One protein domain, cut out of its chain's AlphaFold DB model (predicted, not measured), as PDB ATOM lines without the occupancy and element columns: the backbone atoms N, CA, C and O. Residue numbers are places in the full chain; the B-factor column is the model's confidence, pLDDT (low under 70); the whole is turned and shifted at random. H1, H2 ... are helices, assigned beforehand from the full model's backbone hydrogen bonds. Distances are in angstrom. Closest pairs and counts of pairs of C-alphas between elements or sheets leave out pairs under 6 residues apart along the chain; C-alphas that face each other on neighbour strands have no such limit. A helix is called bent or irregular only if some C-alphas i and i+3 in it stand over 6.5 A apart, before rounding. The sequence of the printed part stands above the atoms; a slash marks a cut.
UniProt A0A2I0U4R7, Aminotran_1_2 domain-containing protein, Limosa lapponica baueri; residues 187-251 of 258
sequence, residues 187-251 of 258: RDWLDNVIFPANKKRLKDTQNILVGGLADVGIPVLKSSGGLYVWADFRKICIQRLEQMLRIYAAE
ATOM      1  N   ARG A 187     -14.037  16.433  -8.801       97.12
ATOM      2  CA  ARG A 187     -13.409  17.627  -8.215       97.12
ATOM      3  C   ARG A 187     -13.647  17.724  -6.716       97.12
ATOM      4  O   ARG A 187     -12.715  18.047  -5.990       97.12
ATOM      5  N   ASP A 188     -14.839  17.360  -6.257       97.75
ATOM      6  CA  ASP A 188     -15.177  17.410  -4.838       97.75
ATOM      7  C   ASP A 188     -14.299  16.457  -4.023       97.75
ATOM      8  O   ASP A 188     -13.763  16.854  -2.986       97.75
ATOM      9  N   TRP A 189     -14.087  15.226  -4.495       97.00
ATOM     10  CA  TRP A 189     -13.173  14.301  -3.832       97.00
ATOM     11  C   TRP A 189     -11.711  14.756  -3.938       97.00
ATOM     12  O   TRP A 189     -10.962  14.660  -2.963       97.00
ATOM     13  N   LEU A 190     -11.293  15.284  -5.092       95.88
ATOM     14  CA  LEU A 190      -9.928  15.780  -5.266       95.88
ATOM     15  C   LEU A 190      -9.602  16.906  -4.267       95.88
ATOM     16  O   LEU A 190      -8.630  16.811  -3.510       95.88
ATOM     17  N   ASP A 191     -10.451  17.931  -4.225       94.44
ATOM     18  CA  ASP A 191     -10.215  19.158  -3.464       94.44
ATOM     19  C   ASP A 191     -10.422  18.962  -1.958       94.44
ATOM     20  O   ASP A 191      -9.677  19.525  -1.155       94.44
ATOM     21  N   ASN A 192     -11.390  18.128  -1.559       96.25
ATOM     22  CA  ASN A 192     -11.743  17.959  -0.147       96.25
ATOM     23  C   ASN A 192     -11.119  16.720   0.508       96.25
ATOM     24  O   ASN A 192     -11.049  16.660   1.736       96.25
ATOM     25  N   VAL A 193     -10.657  15.735  -0.272       95.69
ATOM     26  CA  VAL A 193     -10.115  14.477   0.267       95.69
ATOM     27  C   VAL A 193      -8.641  14.317  -0.065       95.69
ATOM     28  O   VAL A 193      -7.811  14.350   0.848       95.69
ATOM     29  N   ILE A 194      -8.280  14.125  -1.339       94.38
ATOM     30  CA  ILE A 194      -6.910  13.698  -1.654       94.38
ATOM     31  C   ILE A 194      -5.891  14.829  -1.538       94.38
ATOM     32  O   ILE A 194      -4.832  14.584  -0.969       94.38
ATOM     33  N   PHE A 195      -6.168  16.055  -2.001       92.12
ATOM     34  CA  PHE A 195      -5.178  17.136  -1.916       92.12
ATOM     35  C   PHE A 195      -4.852  17.520  -0.464       92.12
ATOM     36  O   PHE A 195      -3.662  17.556  -0.126       92.12
ATOM     37  N   PRO A 196      -5.838  17.711   0.440       92.06
ATOM     38  CA  PRO A 196      -5.549  17.979   1.846       92.06
ATOM     39  C   PRO A 196      -4.835  16.806   2.527       92.06
ATOM     40  O   PRO A 196      -3.861  17.012   3.258       92.06
ATOM     41  N   ALA A 197      -5.272  15.566   2.263       93.62
ATOM     42  CA  ALA A 197      -4.650  14.378   2.841       93.62
ATOM     43  C   ALA A 197      -3.210  14.182   2.349       93.62
ATOM     44  O   ALA A 197      -2.337  13.868   3.159       93.62
ATOM     45  N   ASN A 198      -2.949  14.390   1.055       91.38
ATOM     46  CA  ASN A 198      -1.620  14.286   0.460       91.38
ATOM     47  C   ASN A 198      -0.671  15.312   1.083       91.38
ATOM     48  O   ASN A 198       0.375  14.939   1.608       91.38
ATOM     49  N   LYS A 199      -1.083  16.584   1.130       90.12
ATOM     50  CA  LYS A 199      -0.294  17.668   1.730       90.12
ATOM     51  C   LYS A 199       0.044  17.391   3.196       90.12
ATOM     52  O   LYS A 199       1.199  17.533   3.596       90.12
ATOM     53  N   LYS A 200      -0.947  16.952   3.982       92.50
ATOM     54  CA  LYS A 200      -0.757  16.592   5.394       92.50
ATOM     55  C   LYS A 200       0.224  15.429   5.551       92.50
ATOM     56  O   LYS A 200       1.227  15.571   6.238       92.50
ATOM     57  N   ARG A 201      -0.023  14.302   4.875       93.38
ATOM     58  CA  ARG A 201       0.817  13.096   4.982       93.38
ATOM     59  C   ARG A 201       2.244  13.337   4.502       93.38
ATOM     60  O   ARG A 201       3.183  12.809   5.098       93.38
ATOM     61  N   LEU A 202       2.409  14.135   3.449       89.62
ATOM     62  CA  LEU A 202       3.718  14.511   2.935       89.62
ATOM     63  C   LEU A 202       4.490  15.336   3.969       89.62
ATOM     64  O   LEU A 202       5.656  15.040   4.234       89.62
ATOM     65  N   LYS A 203       3.828  16.305   4.613       90.88
ATOM     66  CA  LYS A 203       4.438  17.100   5.683       90.88
ATOM     67  C   LYS A 203       4.786  16.257   6.909       90.88
ATOM     68  O   LYS A 203       5.896  16.371   7.418       90.88
ATOM     69  N   ASP A 204       3.876  15.394   7.350       92.62
ATOM     70  CA  ASP A 204       4.097  14.508   8.496       92.62
ATOM     71  C   ASP A 204       5.306  13.591   8.250       92.62
ATOM     72  O   ASP A 204       6.195  13.477   9.093       92.62
ATOM     73  N   THR A 205       5.397  13.010   7.050       90.75
ATOM     74  CA  THR A 205       6.520  12.149   6.651       90.75
ATOM     75  C   THR A 205       7.834  12.930   6.576       90.75
ATOM     76  O   THR A 205       8.866  12.457   7.054       90.75
ATOM     77  N   GLN A 206       7.804  14.145   6.019       90.31
ATOM     78  CA  GLN A 206       8.967  15.028   5.966       90.31
ATOM     79  C   GLN A 206       9.459  15.396   7.372       90.31
ATOM     80  O   GLN A 206      10.661  15.338   7.615       90.31
ATOM     81  N   ASN A 207       8.555  15.693   8.309       92.69
ATOM     82  CA  ASN A 207       8.905  15.987   9.698       92.69
ATOM     83  C   ASN A 207       9.569  14.789  10.393       92.69
ATOM     84  O   ASN A 207      10.570  14.978  11.077       92.69
ATOM     85  N   ILE A 208       9.050  13.569  10.197       93.00
ATOM     86  CA  ILE A 208       9.645  12.344  10.760       93.00
ATOM     87  C   ILE A 208      11.078  12.162  10.247       93.00
ATOM     88  O   ILE A 208      11.996  11.956  11.037       93.00
ATOM     89  N   LEU A 209      11.280  12.276   8.931       89.62
ATOM     90  CA  LEU A 209      12.595  12.101   8.316       89.62
ATOM     91  C   LEU A 209      13.589  13.186   8.752       89.62
ATOM     92  O   LEU A 209      14.724  12.875   9.107       89.62
ATOM     93  N   VAL A 210      13.169  14.453   8.739       91.31
ATOM     94  CA  VAL A 210      14.009  15.583   9.162       91.31
ATOM     95  C   VAL A 210      14.338  15.498  10.651       91.31
ATOM     96  O   VAL A 210      15.482  15.744  11.017       91.31
ATOM     97  N   GLY A 211      13.372  15.120  11.492       92.81
ATOM     98  CA  GLY A 211      13.583  14.908  12.924       92.81
ATOM     99  C   GLY A 211      14.616  13.816  13.187       92.81
ATOM    100  O   GLY A 211      15.614  14.073  13.850       92.81
ATOM    101  N   GLY A 212      14.456  12.645  12.564       93.06
ATOM    102  CA  GLY A 212      15.411  11.544  12.724       93.06
ATOM    103  C   GLY A 212      16.824  11.877  12.230       93.06
ATOM    104  O   GLY A 212      17.803  11.462  12.843       93.06
ATOM    105  N   LEU A 213      16.957  12.658  11.150       85.81
ATOM    106  CA  LEU A 213      18.262  13.146  10.684       85.81
ATOM    107  C   LEU A 213      18.869  14.177  11.647       85.81
ATOM    108  O   LEU A 213      20.074  14.144  11.898       85.81
ATOM    109  N   ALA A 214      18.045  15.049  12.229       92.00
ATOM    110  CA  ALA A 214      18.489  16.005  13.237       92.00
ATOM    111  C   ALA A 214      18.978  15.312  14.521       92.00
ATOM    112  O   ALA A 214      19.999  15.731  15.068       92.00
ATOM    113  N   ASP A 215      18.327  14.225  14.949       94.69
ATOM    114  CA  ASP A 215      18.713  13.442  16.136       94.69
ATOM    115  C   ASP A 215      20.125  12.846  16.019       94.69
ATOM    116  O   ASP A 215      20.843  12.725  17.010       94.69
ATOM    117  N   VAL A 216      20.560  12.518  14.798       89.69
ATOM    118  CA  VAL A 216      21.926  12.042  14.510       89.69
ATOM    119  C   VAL A 216      22.872  13.165  14.064       89.69
ATOM    120  O   VAL A 216      23.973  12.906  13.577       89.69
ATOM    121  N   GLY A 217      22.463  14.426  14.226       87.50
ATOM    122  CA  GLY A 217      23.284  15.601  13.941       87.50
ATOM    123  C   GLY A 217      23.510  15.883  12.453       87.50
ATOM    124  O   GLY A 217      24.465  16.589  12.118       87.50
ATOM    125  N   ILE A 218      22.662  15.354  11.562       85.38
ATOM    126  CA  ILE A 218      22.720  15.591  10.113       85.38
ATOM    127  C   ILE A 218      21.799  16.766   9.764       85.38
ATOM    128  O   ILE A 218      20.574  16.637   9.851       85.38
ATOM    129  N   PRO A 219      22.344  17.919   9.338       86.81
ATOM    130  CA  PRO A 219      21.525  19.039   8.904       86.81
ATOM    131  C   PRO A 219      20.722  18.675   7.655       86.81
ATOM    132  O   PRO A 219      21.233  18.033   6.737       86.81
ATOM    133  N   VAL A 220      19.474  19.134   7.590       82.12
ATOM    134  CA  VAL A 220      18.635  18.998   6.397       82.12
ATOM    135  C   VAL A 220      18.242  20.369   5.892       82.12
ATOM    136  O   VAL A 220      17.820  21.255   6.635       82.12
ATOM    137  N   LEU A 221      18.383  20.528   4.590       83.88
ATOM    138  CA  LEU A 221      18.112  21.746   3.873       83.88
ATOM    139  C   LEU A 221      16.593  21.956   3.753       83.88
ATOM    140  O   LEU A 221      15.860  21.063   3.321       83.88
ATOM    141  N   LYS A 222      16.110  23.132   4.167       81.69
ATOM    142  CA  LYS A 222      14.672  23.421   4.224       81.69
ATOM    143  C   LYS A 222      14.058  23.433   2.822       81.69
ATOM    144  O   LYS A 222      14.391  24.282   2.003       81.69
ATOM    145  N   SER A 223      13.097  22.549   2.587       79.94
ATOM    146  CA  SER A 223      12.294  22.463   1.363       79.94
ATOM    147  C   SER A 223      10.837  22.854   1.625       79.94
ATOM    148  O   SER A 223      10.368  22.809   2.759       79.94
ATOM    149  N   SER A 224      10.117  23.261   0.576       81.25
ATOM    150  CA  SER A 224       8.668  23.562   0.613       81.25
ATOM    151  C   SER A 224       7.830  22.596  -0.238       81.25
ATOM    152  O   SER A 224       6.641  22.813  -0.458       81.25
ATOM    153  N   GLY A 225       8.452  21.539  -0.758       84.12
ATOM    154  CA  GLY A 225       7.818  20.566  -1.635       84.12
ATOM    155  C   GLY A 225       8.754  19.416  -1.995       84.12
ATOM    156  O   GLY A 225       9.932  19.421  -1.633       84.12
ATOM    157  N   GLY A 226       8.212  18.436  -2.710       82.62
ATOM    158  CA  GLY A 226       8.902  17.234  -3.168       82.62
ATOM    159  C   GLY A 226       8.722  16.027  -2.246       82.62
ATOM    160  O   GLY A 226       8.268  16.138  -1.112       82.62
ATOM    161  N   LEU A 227       9.104  14.854  -2.752       83.19
ATOM    162  CA  LEU A 227       9.037  13.570  -2.034       83.19
ATOM    163  C   LEU A 227      10.378  13.178  -1.385       83.19
ATOM    164  O   LEU A 227      10.570  12.032  -0.987       83.19
ATOM    165  N   TYR A 228      11.323  14.116  -1.331       82.50
ATOM    166  CA  TYR A 228      12.704  13.898  -0.909       82.50
ATOM    167  C   TYR A 228      13.166  15.059  -0.032       82.50
ATOM    168  O   TYR A 228      12.586  16.145  -0.067       82.50
ATOM    169  N   VAL A 229      14.245  14.836   0.716       83.31
ATOM    170  CA  VAL A 229      14.945  15.878   1.470       83.31
ATOM    171  C   VAL A 229      16.403  15.940   1.038       83.31
ATOM    172  O   VAL A 229      16.977  14.935   0.620       83.31
ATOM    173  N   TRP A 230      17.006  17.115   1.165       79.88
ATOM    174  CA  TRP A 230      18.426  17.322   0.899       79.88
ATOM    175  C   TRP A 230      19.191  17.327   2.221       79.88
ATOM    176  O   TRP A 230      19.243  18.339   2.917       79.88
ATOM    177  N   ALA A 231      19.730  16.169   2.593       80.62
ATOM    178  CA  ALA A 231      20.517  15.992   3.809       80.62
ATOM    179  C   ALA A 231      22.000  16.318   3.566       80.62
ATOM    180  O   ALA A 231      22.575  15.930   2.548       80.62
ATOM    181  N   ASP A 232      22.620  17.020   4.509       80.62
ATOM    182  CA  ASP A 232      24.005  17.473   4.438       80.62
ATOM    183  C   ASP A 232      24.934  16.541   5.222       80.62
ATOM    184  O   ASP A 232      25.097  16.643   6.438       80.62
ATOM    185  N   PHE A 233      25.586  15.633   4.500       78.31
ATOM    186  CA  PHE A 233      26.527  14.673   5.073       78.31
ATOM    187  C   PHE A 233      27.978  15.174   5.129       78.31
ATOM    188  O   PHE A 233      28.859  14.398   5.505       78.31
ATOM    189  N   ARG A 234      28.274  16.440   4.790       75.00
ATOM    190  CA  ARG A 234      29.663  16.932   4.661       75.00
ATOM    191  C   ARG A 234      30.517  16.646   5.899       75.00
ATOM    192  O   ARG A 234      31.618  16.122   5.766       75.00
ATOM    193  N   LYS A 235      29.983  16.885   7.103       71.06
ATOM    194  CA  LYS A 235      30.695  16.626   8.371       71.06
ATOM    195  C   LYS A 235      31.081  15.154   8.564       71.06
ATOM    196  O   LYS A 235      32.146  14.873   9.103       71.06
ATOM    197  N   ILE A 236      30.238  14.225   8.113       69.75
ATOM    198  CA  ILE A 236      30.463  12.776   8.243       69.75
ATOM    199  C   ILE A 236      31.425  12.282   7.158       69.75
ATOM    200  O   ILE A 236      32.316  11.479   7.433       69.75
ATOM    201  N   CYS A 237      31.267  12.775   5.926       61.28
ATOM    202  CA  CYS A 237      32.148  12.421   4.817       61.28
ATOM    203  C   CYS A 237      33.590  12.865   5.071       61.28
ATOM    204  O   CYS A 237      34.498  12.084   4.806       61.28
ATOM    205  N   ILE A 238      33.807  14.051   5.650       60.50
ATOM    206  CA  ILE A 238      35.147  14.529   6.023       60.50
ATOM    207  C   ILE A 238      35.773  13.607   7.076       60.50
ATOM    208  O   ILE A 238      36.880  13.124   6.873       60.50
ATOM    209  N   GLN A 239      35.047  13.255   8.142       58.41
ATOM    210  CA  GLN A 239      35.562  12.356   9.186       58.41
ATOM    211  C   GLN A 239      35.944  10.967   8.650       58.41
ATOM    212  O   GLN A 239      36.960  10.399   9.054       58.41
ATOM    213  N   ARG A 240      35.147  10.407   7.729       59.16
ATOM    214  CA  ARG A 240      35.457   9.112   7.102       59.16
ATOM    215  C   ARG A 240      36.586   9.202   6.084       59.16
ATOM    216  O   ARG A 240      37.383   8.273   6.015       59.16
ATOM    217  N   LEU A 241      36.677  10.293   5.325       53.97
ATOM    218  CA  LEU A 241      37.786  10.532   4.406       53.97
ATOM    219  C   LEU A 241      39.096  10.709   5.182       53.97
ATOM    220  O   LEU A 241      40.092  10.100   4.822       53.97
ATOM    221  N   GLU A 242      39.087  11.443   6.296       57.03
ATOM    222  CA  GLU A 242      40.236  11.560   7.201       57.03
ATOM    223  C   GLU A 242      40.631  10.211   7.814       57.03
ATOM    224  O   GLU A 242      41.816   9.895   7.874       57.03
ATOM    225  N   GLN A 243      39.669   9.388   8.248       55.84
ATOM    226  CA  GLN A 243      39.956   8.025   8.714       55.84
ATOM    227  C   GLN A 243      40.546   7.148   7.606       55.84
ATOM    228  O   GLN A 243      41.520   6.441   7.848       55.84
ATOM    229  N   MET A 244      39.991   7.208   6.396       50.09
ATOM    230  CA  MET A 244      40.486   6.457   5.244       50.09
ATOM    231  C   MET A 244      41.901   6.912   4.862       50.09
ATOM    232  O   MET A 244      42.784   6.075   4.720       50.09
ATOM    233  N   LEU A 245      42.158   8.220   4.797       50.53
ATOM    234  CA  LEU A 245      43.485   8.783   4.537       50.53
ATOM    235  C   LEU A 245      44.495   8.423   5.633       50.53
ATOM    236  O   LEU A 245      45.646   8.154   5.319       50.53
ATOM    237  N   ARG A 246      44.081   8.353   6.907       55.53
ATOM    238  CA  ARG A 246      44.939   7.856   7.998       55.53
ATOM    239  C   ARG A 246      45.275   6.374   7.852       55.53
ATOM    240  O   ARG A 246      46.393   6.005   8.174       55.53
ATOM    241  N   ILE A 247      44.344   5.543   7.375       55.41
ATOM    242  CA  ILE A 247      44.608   4.125   7.078       55.41
ATOM    243  C   ILE A 247      45.605   4.010   5.919       55.41
ATOM    244  O   ILE A 247      46.593   3.298   6.046       55.41
ATOM    245  N   TYR A 248      45.404   4.772   4.841       46.94
ATOM    246  CA  TYR A 248      46.332   4.812   3.704       46.94
ATOM    247  C   TYR A 248      47.718   5.358   4.075       46.94
ATOM    248  O   TYR A 248      48.721   4.870   3.572       46.94
ATOM    249  N   ALA A 249      47.796   6.346   4.969       51.91
ATOM    250  CA  ALA A 249      49.060   6.904   5.450       51.91
ATOM    251  C   ALA A 249      49.741   6.050   6.538       51.91
ATOM    252  O   ALA A 249      50.884   6.327   6.898       51.91
ATOM    253  N   ALA A 250      49.045   5.049   7.088       47.66
ATOM    254  CA  ALA A 250      49.574   4.126   8.091       47.66
ATOM    255  C   ALA A 250      50.149   2.835   7.487       47.66
ATOM    256  O   ALA A 250      50.730   2.042   8.229       47.66
ATOM    257  N   GLU A 251      50.027   2.614   6.171       38.72
ATOM    258  CA  GLU A 251      50.803   1.571   5.500       38.72
ATOM    259  C   GLU A 251      52.268   2.028   5.386       38.72
ATOM    260  O   GLU A 251      52.546   3.060   4.768       38.72
TER     261      GLU A 251
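This is residues 187 to 251 of the 258 residues of the protein "Aminotran_1_2 domain-containing protein" of Limosa lapponica baueri (UniProt A0A2I0U4R7). A long rod of two helices end to end: the long helix H1, a looped link that folds back beside its later part, and the shorter helix H2 leading away. Residues 187 to 198 and 237 to 251 stick out at the two ends. The printed part has 65 residues, two named helices in the order H1, H2 and no named strand; it is all helix and extended, with a radius of gyration of the C-alphas of 19.1 A and spans of 68 by 19 by 15 A.

H1, residues 187 to 215, and H2, residues 234 to 249, are apart. In the link, residues 220 to 221 pair antiparallel with residues 230 to 231. Every O i to N i+4 pair is within hydrogen-bond range in H2, and 23 of 25 in H1.

H1 begins at C-alpha 187 (-13.409, 17.627, -8.215) and is 40.5 A long. It has a kink of 27 degrees near residue 194 and is only just irregular: C-alphas 192 and 195 are 6.8 A apart. H2, 21.9 A long, ends at C-alpha 249 (49.060, 6.904, 5.450).

The C-alphas farthest apart, of Asp 188 and Glu 251, are 68.6 A apart. The printed part has no cut, and the link of 18 residues is long. Residues 236 to 251 have pLDDT under 70.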